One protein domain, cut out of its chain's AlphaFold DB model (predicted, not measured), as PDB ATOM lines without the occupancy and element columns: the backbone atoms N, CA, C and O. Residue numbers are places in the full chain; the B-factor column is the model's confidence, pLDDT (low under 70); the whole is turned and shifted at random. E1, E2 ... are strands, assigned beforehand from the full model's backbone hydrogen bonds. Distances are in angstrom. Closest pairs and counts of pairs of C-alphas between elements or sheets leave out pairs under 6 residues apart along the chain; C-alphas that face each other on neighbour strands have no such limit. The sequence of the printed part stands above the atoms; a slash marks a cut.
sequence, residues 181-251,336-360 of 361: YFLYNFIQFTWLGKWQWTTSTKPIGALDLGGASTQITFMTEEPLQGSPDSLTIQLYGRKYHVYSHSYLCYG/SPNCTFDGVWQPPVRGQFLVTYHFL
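What this domain is: This is residues 181 to 251 and 336 to 360 of the 361 residues of an uncharacterized protein of Petromyzon marinus (UniProt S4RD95). One twisted sheet of five strands, E5, E6, E4, E3 and E7, makes the main body, and a small separate hairpin of E1 and E2 lies at one end of the longest axis, joined to the sheet by residues 198 to 204. At the other end of that axis a loop without named elements, around residues 339 to 343, leads back to E7. The printed part has 96 residues, with no named helix and seven named strands, E1 to E7 along the chain; the larger sheet is mixed and E1 and E2 are antiparallel. The class is all strand, though under half of the residues, 41 of 96, are in named elements. The whole is elongated, 50 by 33 by 19 A, and only just loose, close to compact, with a radius of gyration of the C-alphas of 15.3 A.

Where its parts are: Find C-alpha 187 at (177.922, 140.366, 183.172); there E1 begins, residues 187 to 189, 7.0 A long. E2, residues 195 to 197, follows with 7.1 A. E3, residues 205 to 209, spans 13.7 A, and E4, residues 213 to 220, 22.4 A. E5, residues 230 to 235, spans 16.1 A. Look for C-alpha 238 at (167.065, 140.842, 183.210), where E6, the longest strand, sets out over residues 238 to 248 and 30.3 A. E7, residues 353 to 357, spans 13.5 A and ends at C-alpha 357, (180.311, 118.330, 193.731).

How they stand to each other: Begin in the larger sheet with the hairpin of E3 and E4, antiparallel at 177 degrees, where N 206 and O 217 are 2.8 A apart. On the other side of E4 from E3 look for E6, antiparallel at 154 degrees, with N 247 and O 214 at 2.8 A. E5 and E6 form a hairpin, antiparallel at 134 degrees, with N 231 and O 242 at 2.8 A. At the other edge E7 is parallel to E3 at 23 degrees, with N 207 and O 354 at 2.8 A. Across the sheet the strands' lines turn by 89 degrees. The hairpin of E1 and E2, antiparallel at 142 degrees, has N 188 and O 196 at 2.9 A; E2 and E3 are apart.

The domain as a whole: The C-alphas of Leu 192 and Asp 342, the two farthest apart, are 50.6 A from each other. Residues 252 to 335 are not printed, and C-alphas 251 and 336 are 24.5 A apart across this cut. Of the links printed whole, none is long. Mean pLDDT of the printed part is 88.2; look for values under 70 at residues 199 to 201.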
ATOM      1  N   TYR A 181     177.474 133.069 187.119       84.88
ATOM      2  CA  TYR A 181     178.150 134.224 187.691       84.88
ATOM      3  C   TYR A 181     179.672 134.116 187.522       84.88
ATOM      4  O   TYR A 181     180.291 135.024 186.971       84.88
ATOM      5  N   PHE A 182     180.272 132.985 187.908       82.31
ATOM      6  CA  PHE A 182     181.722 132.787 187.810       82.31
ATOM      7  C   PHE A 182     182.246 132.648 186.385       82.31
ATOM      8  O   PHE A 182     183.402 132.971 186.117       82.31
ATOM      9  N   LEU A 183     181.401 132.178 185.473       85.00
ATOM     10  CA  LEU A 183     181.727 132.106 184.053       85.00
ATOM     11  C   LEU A 183     181.480 133.428 183.317       85.00
ATOM     12  O   LEU A 183     181.663 133.480 182.105       85.00
ATOM     13  N   TYR A 184     181.091 134.496 184.026       84.75
ATOM     14  CA  TYR A 184     180.797 135.815 183.453       84.75
ATOM     15  C   TYR A 184     179.687 135.785 182.382       84.75
ATOM     16  O   TYR A 184     179.618 136.640 181.496       84.75
ATOM     17  N   ASN A 185     178.768 134.818 182.486       87.00
ATOM     18  CA  ASN A 185     177.673 134.635 181.528       87.00
ATOM     19  C   ASN A 185     176.528 135.641 181.731       87.00
ATOM     20  O   ASN A 185     175.697 135.808 180.840       87.00
ATOM     21  N   PHE A 186     176.465 136.316 182.885       85.38
ATOM     22  CA  PHE A 186     175.497 137.392 183.131       85.38
ATOM     23  C   PHE A 186     176.066 138.771 182.793       85.38
ATOM     24  O   PHE A 186     175.446 139.541 182.056       85.38
ATOM     25  N   ILE A 187     177.246 139.080 183.327       81.69
ATOM     26  CA  ILE A 187     177.922 140.366 183.172       81.69
ATOM     27  C   ILE A 187     179.424 140.154 182.982       81.69
ATOM     28  O   ILE A 187     180.001 139.211 183.520       81.69
ATOM     29  N   GLN A 188     180.060 141.078 182.271       79.88
ATOM     30  CA  GLN A 188     181.499 141.109 182.032       79.88
ATOM     31  C   GLN A 188     182.065 142.498 182.336       79.88
ATOM     32  O   GLN A 188     181.395 143.521 182.144       79.88
ATOM     33  N   PHE A 189     183.311 142.542 182.813       77.31
ATOM     34  CA  PHE A 189     184.013 143.797 183.054       77.31
ATOM     35  C   PHE A 189     184.679 144.272 181.764       77.31
ATOM     36  O   PHE A 189     185.500 143.574 181.171       77.31
ATOM     37  N   THR A 190     184.304 145.459 181.304       76.38
ATOM     38  CA  THR A 190     184.816 146.021 180.053       76.38
ATOM     39  C   THR A 190     186.133 146.759 180.263       76.38
ATOM     40  O   THR A 190     186.405 147.280 181.344       76.38
ATOM     41  N   TRP A 191     186.924 146.891 179.194       76.00
ATOM     42  CA  TRP A 191     188.162 147.687 179.180       76.00
ATOM     43  C   TRP A 191     187.942 149.168 179.548       76.00
ATOM     44  O   TRP A 191     188.873 149.844 179.972       76.00
ATOM     45  N   LEU A 192     186.699 149.655 179.441       75.88
ATOM     46  CA  LEU A 192     186.262 150.984 179.875       75.88
ATOM     47  C   LEU A 192     186.056 151.097 181.397       75.88
ATOM     48  O   LEU A 192     185.562 152.118 181.872       75.88
ATOM     49  N   GLY A 193     186.372 150.048 182.162       74.12
ATOM     50  CA  GLY A 193     186.216 150.026 183.614       74.12
ATOM     51  C   GLY A 193     184.761 149.910 184.080       74.12
ATOM     52  O   GLY A 193     184.442 150.336 185.187       74.12
ATOM     53  N   LYS A 194     183.861 149.387 183.235       76.75
ATOM     54  CA  LYS A 194     182.421 149.275 183.532       76.75
ATOM     55  C   LYS A 194     181.931 147.840 183.407       76.75
ATOM     56  O   LYS A 194     182.280 147.158 182.442       76.75
ATOM     57  N   TRP A 195     181.067 147.422 184.327       77.81
ATOM     58  CA  TRP A 195     180.284 146.197 184.181       77.81
ATOM     59  C   TRP A 195     179.218 146.393 183.107       77.81
ATOM     60  O   TRP A 195     178.493 147.387 183.108       77.81
ATOM     61  N   GLN A 196     179.143 145.453 182.172       78.06
ATOM     62  CA  GLN A 196     178.120 145.434 181.136       78.06
ATOM     63  C   GLN A 196     177.582 144.026 180.953       78.06
ATOM     64  O   GLN A 196     178.241 143.036 181.263       78.06
ATOM     65  N   TRP A 197     176.373 143.958 180.414       76.62
ATOM     66  CA  TRP A 197     175.753 142.711 180.010       76.62
ATOM     67  C   TRP A 197     176.613 141.932 179.035       76.62
ATOM     68  O   TRP A 197     177.121 142.491 178.058       76.62
ATOM     69  N   THR A 198     176.686 140.625 179.251       71.81
ATOM     70  CA  THR A 198     177.264 139.744 178.250       71.81
ATOM     71  C   THR A 198     176.231 139.508 177.149       71.81
ATOM     72  O   THR A 198     175.156 138.961 177.383       71.81
ATOM     73  N   THR A 199     176.524 139.981 175.937       66.75
ATOM     74  CA  THR A 199     175.693 139.759 174.736       66.75
ATOM     75  C   THR A 199     176.162 138.560 173.914       66.75
ATOM     76  O   THR A 199     175.456 138.127 173.007       66.75
ATOM     77  N   SER A 200     177.344 138.022 174.225       61.22
ATOM     78  CA  SER A 200     178.030 136.975 173.464       61.22
ATOM     79  C   SER A 200     177.793 135.553 173.980       61.22
ATOM     80  O   SER A 200     178.040 134.607 173.237       61.22
ATOM     81  N   THR A 201     177.309 135.371 175.213       67.19
ATOM     82  CA  THR A 201     177.159 134.047 175.836       67.19
ATOM     83  C   THR A 201     175.768 133.866 176.424       67.19
ATOM     84  O   THR A 201     175.304 134.681 177.221       67.19
ATOM     85  N   LYS A 202     175.102 132.770 176.057       83.00
ATOM     86  CA  LYS A 202     173.910 132.316 176.779       83.00
ATOM     87  C   LYS A 202     174.352 131.636 178.081       83.00
ATOM     88  O   LYS A 202     175.368 130.939 178.053       83.00
ATOM     89  N   PRO A 203     173.607 131.793 179.189       89.69
ATOM     90  CA  PRO A 203     173.853 131.013 180.390       89.69
ATOM     91  C   PRO A 203     173.884 129.509 180.097       89.69
ATOM     92  O   PRO A 203     173.055 129.000 179.342       89.69
ATOM     93  N   ILE A 204     174.836 128.809 180.701       93.44
ATOM     94  CA  ILE A 204     174.956 127.351 180.636       93.44
ATOM     95  C   ILE A 204     174.046 126.700 181.680       93.44
ATOM     96  O   ILE A 204     173.638 127.355 182.639       93.44
ATOM     97  N   GLY A 205     173.726 125.421 181.519       95.88
ATOM     98  CA  GLY A 205     173.064 124.631 182.553       95.88
ATOM     99  C   GLY A 205     174.003 124.255 183.705       95.88
ATOM    100  O   GLY A 205     175.223 124.408 183.615       95.88
ATOM    101  N   ALA A 206     173.429 123.740 184.784       95.56
ATOM    102  CA  ALA A 206     174.135 123.227 185.948       95.56
ATOM    103  C   ALA A 206     173.592 121.844 186.330       95.56
ATOM    104  O   ALA A 206     172.376 121.633 186.323       95.56
ATOM    105  N   LEU A 207     174.502 120.920 186.638       96.44
ATOM    106  CA  LEU A 207     174.221 119.612 187.221       96.44
ATOM    107  C   LEU A 207     174.939 119.513 188.563       96.44
ATOM    108  O   LEU A 207     176.161 119.655 188.624       96.44
ATOM    109  N   ASP A 208     174.181 119.241 189.614       94.06
ATOM    110  CA  ASP A 208     174.681 119.149 190.983       94.06
ATOM    111  C   ASP A 208     174.438 117.735 191.517       94.06
ATOM    112  O   ASP A 208     173.326 117.218 191.398       94.06
ATOM    113  N   LEU A 209     175.468 117.083 192.059       94.88
ATOM    114  CA  LEU A 209     175.351 115.785 192.723       94.88
ATOM    115  C   LEU A 209     175.825 115.910 194.170       94.88
ATOM    116  O   LEU A 209     177.015 115.768 194.465       94.88
ATOM    117  N   GLY A 210     174.868 116.125 195.069       92.25
ATOM    118  CA  GLY A 210     175.075 116.081 196.511       92.25
ATOM    119  C   GLY A 210     175.008 114.659 197.078       92.25
ATOM    120  O   GLY A 210     174.853 113.669 196.356       92.25
ATOM    121  N   GLY A 211     175.106 114.536 198.403       92.88
ATOM    122  CA  GLY A 211     175.017 113.239 199.084       92.88
ATOM    123  C   GLY A 211     173.597 112.661 199.102       92.88
ATOM    124  O   GLY A 211     173.418 111.452 198.959       92.88
ATOM    125  N   ALA A 212     172.569 113.512 199.211       96.31
ATOM    126  CA  ALA A 212     171.174 113.076 199.356       96.31
ATOM    127  C   ALA A 212     170.221 113.447 198.205       96.31
ATOM    128  O   ALA A 212     169.178 112.805 198.060       96.31
ATOM    129  N   SER A 213     170.568 114.406 197.349       97.50
ATOM    130  CA  SER A 213     169.842 114.692 196.103       97.50
ATOM    131  C   SER A 213     170.790 115.038 194.960       97.50
ATOM    132  O   SER A 213     171.973 115.285 195.183       97.50
ATOM    133  N   THR A 214     170.250 115.057 193.745       97.69
ATOM    134  CA  THR A 214     170.902 115.636 192.565       97.69
ATOM    135  C   THR A 214     169.948 116.590 191.863       97.69
ATOM    136  O   THR A 214     168.729 116.399 191.907       97.69
ATOM    137  N   GLN A 215     170.493 117.627 191.242       97.44
ATOM    138  CA  GLN A 215     169.738 118.674 190.582       97.44
ATOM    139  C   GLN A 215     170.176 118.831 189.135       97.44
ATOM    140  O   GLN A 215     171.347 118.672 188.786       97.44
ATOM    141  N   ILE A 216     169.210 119.210 188.307       97.44
ATOM    142  CA  ILE A 216     169.434 119.710 186.957       97.44
ATOM    143  C   ILE A 216     168.721 121.042 186.801       97.44
ATOM    144  O   ILE A 216     167.520 121.158 187.060       97.44
ATOM    145  N   THR A 217     169.464 122.040 186.337       96.81
ATOM    146  CA  THR A 217     168.941 123.390 186.168       96.81
ATOM    147  C   THR A 217     169.463 124.019 184.885       96.81
ATOM    148  O   THR A 217     170.665 124.012 184.627       96.81
ATOM    149  N   PHE A 218     168.580 124.577 184.060       95.50
ATOM    150  CA  PHE A 218     168.973 125.262 182.826       95.50
ATOM    151  C   PHE A 218     167.929 126.278 182.366       95.50
ATOM    152  O   PHE A 218     166.753 126.209 182.720       95.50
ATOM    153  N   MET A 219     168.376 127.240 181.558       93.88
ATOM    154  CA  MET A 219     167.511 128.279 181.005       93.88
ATOM    155  C   MET A 219     166.572 127.712 179.934       93.88
ATOM    156  O   MET A 219     166.995 126.948 179.065       93.88
ATOM    157  N   THR A 220     165.322 128.158 179.953       92.12
ATOM    158  CA  THR A 220     164.324 127.907 178.910       92.12
ATOM    159  C   THR A 220     164.085 129.185 178.105       92.12
ATOM    160  O   THR A 220     164.335 130.292 178.582       92.12
ATOM    161  N   GLU A 221     163.644 129.047 176.853       88.69
ATOM    162  CA  GLU A 221     163.340 130.213 176.004       88.69
ATOM    163  C   GLU A 221     162.099 130.955 176.509       88.69
ATOM    164  O   GLU A 221     162.105 132.178 176.595       88.69
ATOM    165  N   GLU A 222     161.085 130.197 176.923       87.69
ATOM    166  CA  GLU A 222     159.810 130.702 177.424       87.69
ATOM    167  C   GLU A 222     159.497 130.113 178.811       87.69
ATOM    168  O   GLU A 222     160.035 129.053 179.170       87.69
ATOM    169  N   PRO A 223     158.619 130.760 179.602       87.50
ATOM    170  CA  PRO A 223     158.078 130.173 180.821       87.50
ATOM    171  C   PRO A 223     157.355 128.854 180.531       87.50
ATOM    172  O   PRO A 223     156.542 128.769 179.609       87.50
ATOM    173  N   LEU A 224     157.577 127.838 181.362       87.38
ATOM    174  CA  LEU A 224     156.905 126.548 181.222       87.38
ATOM    175  C   LEU A 224     155.623 126.569 182.060       87.38
ATOM    176  O   LEU A 224     155.618 126.212 183.239       87.38
ATOM    177  N   GLN A 225     154.535 127.059 181.459       81.69
ATOM    178  CA  GLN A 225     153.251 127.226 182.146       81.69
ATOM    179  C   GLN A 225     152.782 125.924 182.807       81.69
ATOM    180  O   GLN A 225     152.734 124.872 182.174       81.69
ATOM    181  N   GLY A 226     152.411 126.012 184.087       79.00
ATOM    182  CA  GLY A 226     151.878 124.887 184.859       79.00
ATOM    183  C   GLY A 226     152.919 123.868 185.332       79.00
ATOM    184  O   GLY A 226     152.549 122.945 186.053       79.00
ATOM    185  N   SER A 227     154.200 124.025 184.982       85.81
ATOM    186  CA  SER A 227     155.261 123.179 185.532       85.81
ATOM    187  C   SER A 227     155.653 123.670 186.929       85.81
ATOM    188  O   SER A 227     155.979 124.852 187.074       85.81
ATOM    189  N   PRO A 228     155.670 122.795 187.953       87.50
ATOM    190  CA  PRO A 228     156.161 123.173 189.273       87.50
ATOM    191  C   PRO A 228     157.649 123.533 189.235       87.50
ATOM    192  O   PRO A 228     158.084 124.330 190.051       87.50
ATOM    193  N   ASP A 229     158.405 123.003 188.271       92.50
ATOM    194  CA  ASP A 229     159.858 123.162 188.130       92.50
ATOM    195  C   ASP A 229     160.267 124.379 187.292       92.50
ATOM    196  O   ASP A 229     161.435 124.541 186.942       92.50
ATOM    197  N   SER A 230     159.309 125.241 186.943       92.56
ATOM    198  CA  SER A 230     159.549 126.461 186.177       92.56
ATOM    199  C   SER A 230     159.642 127.674 187.090       92.56
ATOM    200  O   SER A 230     158.660 128.075 187.711       92.56
ATOM    201  N   LEU A 231     160.793 128.343 187.084       91.00
ATOM    202  CA  LEU A 231     161.029 129.575 187.830       91.00
ATOM    203  C   LEU A 231     161.317 130.740 186.884       91.00
ATOM    204  O   LEU A 231     161.899 130.581 185.813       91.00
ATOM    205  N   THR A 232     160.912 131.943 187.289       91.06
ATOM    206  CA  THR A 232     161.356 133.188 186.651       91.06
ATOM    207  C   THR A 232     162.092 134.025 187.677       91.06
ATOM    208  O   THR A 232     161.504 134.451 188.667       91.06
ATOM    209  N   ILE A 233     163.371 134.274 187.424       89.12
ATOM    210  CA  ILE A 233     164.239 135.058 188.304       89.12
ATOM    211  C   ILE A 233     164.699 136.326 187.596       89.12
ATOM    212  O   ILE A 233     164.785 136.364 186.368       89.12
ATOM    213  N   GLN A 234     164.999 137.370 188.365       86.62
ATOM    214  CA  GLN A 234     165.546 138.614 187.837       86.62
ATOM    215  C   GLN A 234     166.959 138.827 188.369       86.62
ATOM    216  O   GLN A 234     167.160 138.920 189.574       86.62
ATOM    217  N   LEU A 235     167.933 138.911 187.464       86.06
ATOM    218  CA  LEU A 235     169.337 139.141 187.793       86.06
ATOM    219  C   LEU A 235     169.867 140.288 186.953       86.06
ATOM    220  O   LEU A 235     169.649 140.329 185.741       86.06
ATOM    221  N   TYR A 236     170.535 141.232 187.613       83.19
ATOM    222  CA  TYR A 236     171.110 142.439 187.021       83.19
ATOM    223  C   TYR A 236     170.091 143.290 186.239       83.19
ATOM    224  O   TYR A 236     170.481 144.112 185.425       83.19
ATOM    225  N   GLY A 237     168.779 143.117 186.433       82.19
ATOM    226  CA  GLY A 237     167.732 143.797 185.655       82.19
ATOM    227  C   GLY A 237     167.175 143.004 184.461       82.19
ATOM    228  O   GLY A 237     166.287 143.504 183.774       82.19
ATOM    229  N   ARG A 238     167.615 141.758 184.230       85.81
ATOM    230  CA  ARG A 238     167.065 140.842 183.210       85.81
ATOM    231  C   ARG A 238     166.288 139.702 183.844       85.81
ATOM    232  O   ARG A 238     166.710 139.165 184.862       85.81
ATOM    233  N   LYS A 239     165.178 139.319 183.209       90.00
ATOM    234  CA  LYS A 239     164.414 138.123 183.574       90.00
ATOM    235  C   LYS A 239     165.003 136.894 182.884       90.00
ATOM    236  O   LYS A 239     165.310 136.951 181.696       90.00
ATOM    237  N   TYR A 240     165.117 135.804 183.628       90.50
ATOM    238  CA  TYR A 240     165.536 134.495 183.148       90.50
ATOM    239  C   TYR A 240     164.453 133.478 183.499       90.50
ATOM    240  O   TYR A 240     164.029 133.409 184.654       90.50
ATOM    241  N   HIS A 241     164.017 132.706 182.506       93.50
ATOM    242  CA  HIS A 241     163.140 131.553 182.695       93.50
ATOM    243  C   HIS A 241     164.015 130.315 182.856       93.50
ATOM    244  O   HIS A 241     164.918 130.083 182.052       93.50
ATOM    245  N   VAL A 242     163.806 129.576 183.937       94.00
ATOM    246  CA  VAL A 242     164.691 128.496 184.366       94.00
ATOM    247  C   VAL A 242     163.844 127.273 184.674       94.00
ATOM    248  O   VAL A 242     162.884 127.363 185.435       94.00
ATOM    249  N   TYR A 243     164.218 126.137 184.098       95.56
ATOM    250  CA  TYR A 243     163.785 124.833 184.580       95.56
ATOM    251  C   TYR A 243     164.762 124.379 185.663       95.56
ATOM    252  O   TYR A 243     165.971 124.399 185.423       95.56
ATOM    253  N   SER A 244     164.264 123.977 186.830       96.19
ATOM    254  CA  SER A 244     165.072 123.435 187.924       96.19
ATOM    255  C   SER A 244     164.338 122.283 188.586       96.19
ATOM    256  O   SER A 244     163.272 122.492 189.158       96.19
ATOM    257  N   HIS A 245     164.920 121.086 188.550       96.94
ATOM    258  CA  HIS A 245     164.367 119.917 189.226       96.94
ATOM    259  C   HIS A 245     165.398 119.288 190.165       96.94
ATOM    260  O   HIS A 245     166.594 119.267 189.871       96.94
ATOM    261  N   SER A 246     164.920 118.750 191.289       97.44
ATOM    262  CA  SER A 246     165.731 118.084 192.310       97.44
ATOM    263  C   SER A 246     165.224 116.672 192.564       97.44
ATOM    264  O   SER A 246     164.180 116.489 193.184       97.44
ATOM    265  N   TYR A 247     166.044 115.678 192.246       97.88
ATOM    266  CA  TYR A 247     165.783 114.277 192.554       97.88
ATOM    267  C   TYR A 247     166.273 113.952 193.967       97.88
ATOM    268  O   TYR A 247     167.444 113.627 194.195       97.88
ATOM    269  N   LEU A 248     165.378 114.080 194.950       97.88
ATOM    270  CA  LEU A 248     165.630 113.605 196.313       97.88
ATOM    271  C   LEU A 248     165.864 112.086 196.299       97.88
ATOM    272  O   LEU A 248     165.251 111.383 195.504       97.88
ATOM    273  N   CYS A 249     166.752 111.579 197.157       97.94
ATOM    274  CA  CYS A 249     167.170 110.169 197.204       97.94
ATOM    275  C   CYS A 249     168.027 109.675 196.025       97.94
ATOM    276  O   CYS A 249     168.337 108.483 195.955       97.94
ATOM    277  N   TYR A 250     168.444 110.574 195.130       97.94
ATOM    278  CA  TYR A 250     169.362 110.286 194.019       97.94
ATOM    279  C   TYR A 250     170.732 110.963 194.171       97.94
ATOM    280  O   TYR A 250     171.560 110.898 193.267       97.94
ATOM    281  N   GLY A 251     170.994 111.584 195.326       96.81
ATOM    282  CA  GLY A 251     172.359 111.949 195.702       96.81
ATOM    283  C   GLY A 251     173.219 110.707 195.938       96.81
ATOM    284  O   GLY A 251     172.689 109.625 196.199       96.81
ATOM    285  N   SER A 336     153.664 112.113 180.365       83.31
ATOM    286  CA  SER A 336     153.915 113.306 179.557       83.31
ATOM    287  C   SER A 336     154.740 112.961 178.310       83.31
ATOM    288  O   SER A 336     155.304 111.877 178.237       83.31
ATOM    289  N   PRO A 337     154.837 113.853 177.305       81.12
ATOM    290  CA  PRO A 337     155.574 113.543 176.077       81.12
ATOM    291  C   PRO A 337     157.070 113.287 176.298       81.12
ATOM    292  O   PRO A 337     157.669 112.511 175.565       81.12
ATOM    293  N   ASN A 338     157.658 113.939 177.305       85.62
ATOM    294  CA  ASN A 338     159.065 113.815 177.670       85.62
ATOM    295  C   ASN A 338     159.171 113.667 179.190       85.62
ATOM    296  O   ASN A 338     158.736 114.560 179.914       85.62
ATOM    297  N   CYS A 339     159.781 112.586 179.663       92.19
ATOM    298  CA  CYS A 339     160.210 112.450 181.050       92.19
ATOM    299  C   CYS A 339     161.668 112.007 181.092       92.19
ATOM    300  O   CYS A 339     162.198 111.471 180.120       92.19
ATOM    301  N   THR A 340     162.295 112.220 182.237       93.94
ATOM    302  CA  THR A 340     163.563 111.591 182.609       93.94
ATOM    303  C   THR A 340     163.290 110.203 183.192       93.94
ATOM    304  O   THR A 340     163.295 109.212 182.470       93.94
ATOM    305  N   PHE A 341     163.018 110.133 184.491       95.44
ATOM    306  CA  PHE A 341     162.664 108.943 185.255       95.44
ATOM    307  C   PHE A 341     161.696 109.337 186.378       95.44
ATOM    308  O   PHE A 341     161.484 110.521 186.641       95.44
ATOM    309  N   ASP A 342     161.074 108.346 187.011       94.81
ATOM    310  CA  ASP A 342     160.117 108.499 188.113       94.81
ATOM    311  C   ASP A 342     158.926 109.422 187.787       94.81
ATOM    312  O   ASP A 342     158.385 110.101 188.656       94.81
ATOM    313  N   GLY A 343     158.485 109.461 186.524       93.62
ATOM    314  CA  GLY A 343     157.362 110.306 186.103       93.62
ATOM    315  C   GLY A 343     157.688 111.790 185.993       93.62
ATOM    316  O   GLY A 343     156.778 112.586 185.763       93.62
ATOM    317  N   VAL A 344     158.957 112.181 186.136       93.88
ATOM    318  CA  VAL A 344     159.350 113.588 186.131       93.88
ATOM    319  C   VAL A 344     159.434 114.105 184.703       93.88
ATOM    320  O   VAL A 344     160.285 113.693 183.912       93.88
ATOM    321  N   TRP A 345     158.549 115.043 184.379       92.81
ATOM    322  CA  TRP A 345     158.604 115.754 183.113       92.81
ATOM    323  C   TRP A 345     159.832 116.669 183.050       92.81
ATOM    324  O   TRP A 345     160.146 117.387 184.002       92.81
ATOM    325  N   GLN A 346     160.489 116.692 181.893       93.12
ATOM    326  CA  GLN A 346     161.630 117.563 181.632       93.12
ATOM    327  C   GLN A 346     161.572 118.094 180.194       93.12
ATOM    328  O   GLN A 346     161.334 117.318 179.260       93.12
ATOM    329  N   PRO A 347     161.818 119.396 179.963       92.44
ATOM    330  CA  PRO A 347     161.973 119.910 178.610       92.44
ATOM    331  C   PRO A 347     163.277 119.379 177.981       92.44
ATOM    332  O   PRO A 347     164.215 119.020 178.698       92.44
ATOM    333  N   PRO A 348     163.391 119.337 176.641       92.00
ATOM    334  CA  PRO A 348     164.624 118.911 175.987       92.00
ATOM    335  C   PRO A 348     165.830 119.733 176.456       92.00
ATOM    336  O   PRO A 348     165.810 120.965 176.396       92.00
ATOM    337  N   VAL A 349     166.888 119.048 176.894       92.00
ATOM    338  CA  VAL A 349     168.136 119.697 177.315       92.00
ATOM    339  C   VAL A 349     168.809 120.378 176.122       92.00
ATOM    340  O   VAL A 349     168.833 119.845 175.011       92.00
ATOM    341  N   ARG A 350     169.357 121.575 176.340       85.00
ATOM    342  CA  ARG A 350     170.074 122.350 175.319       85.00
ATOM    343  C   ARG A 350     171.274 123.059 175.938       85.00
ATOM    344  O   ARG A 350     171.226 123.474 177.091       85.00
ATOM    345  N   GLY A 351     172.306 123.275 175.127       89.00
ATOM    346  CA  GLY A 351     173.488 124.041 175.522       89.00
ATOM    347  C   GLY A 351     174.516 123.235 176.315       89.00
ATOM    348  O   GLY A 351     174.471 122.009 176.372       89.00
ATOM    349  N   GLN A 352     175.492 123.952 176.870       93.31
ATOM    350  CA  GLN A 352     176.542 123.386 177.718       93.31
ATOM    351  C   GLN A 352     176.062 123.298 179.169       93.31
ATOM    352  O   GLN A 352     175.189 124.066 179.566       93.31
ATOM    353  N   PHE A 353     176.654 122.397 179.953       94.19
ATOM    354  CA  PHE A 353     176.378 122.238 181.380       94.19
ATOM    355  C   PHE A 353     177.684 122.251 182.174       94.19
ATOM    356  O   PHE A 353     178.671 121.646 181.751       94.19
ATOM    357  N   LEU A 354     177.680 122.915 183.328       93.25
ATOM    358  CA  LEU A 354     178.700 122.743 184.357       93.25
ATOM    359  C   LEU A 354     178.247 121.645 185.315       93.25
ATOM    360  O   LEU A 354     177.089 121.631 185.722       93.25
ATOM    361  N   VAL A 355     179.161 120.754 185.687       91.44
ATOM    362  CA  VAL A 355     178.917 119.719 186.697       91.44
ATOM    363  C   VAL A 355     179.669 120.064 187.982       91.44
ATOM    364  O   VAL A 355     180.803 120.540 187.910       91.44
ATOM    365  N   THR A 356     179.047 119.864 189.143       84.56
ATOM    366  CA  THR A 356     179.593 120.252 190.457       84.56
ATOM    367  C   THR A 356     179.553 119.099 191.472       84.56
ATOM    368  O   THR A 356     178.956 118.049 191.232       84.56
ATOM    369  N   TYR A 357     180.242 119.278 192.605       81.75
ATOM    370  CA  TYR A 357     180.311 118.330 193.731       81.75
ATOM    371  C   TYR A 357     180.728 116.906 193.325       81.75
ATOM    372  O   TYR A 357     181.786 116.749 192.718       81.75
ATOM    373  N   HIS A 358     179.955 115.865 193.658       85.44
ATOM    374  CA  HIS A 358     180.329 114.465 193.411       85.44
ATOM    375  C   HIS A 358     180.338 114.066 191.926       85.44
ATOM    376  O   HIS A 358     180.664 112.930 191.606       85.44
ATOM    377  N   PHE A 359     180.004 114.968 190.996       84.06
ATOM    378  CA  PHE A 359     180.347 114.751 189.587       84.06
ATOM    379  C   PHE A 359     181.846 114.947 189.300       84.06
ATOM    380  O   PHE A 359     182.345 114.425 188.304       84.06
ATOM    381  N   LEU A 360     182.559 115.720 190.127       76.62
ATOM    382  CA  LEU A 360     183.971 116.080 189.930       76.62
ATOM    383  C   LEU A 360     184.944 115.236 190.767       76.62
ATOM    384  O   LEU A 360     186.125 115.168 190.419       76.62
TER     385      LEU A 360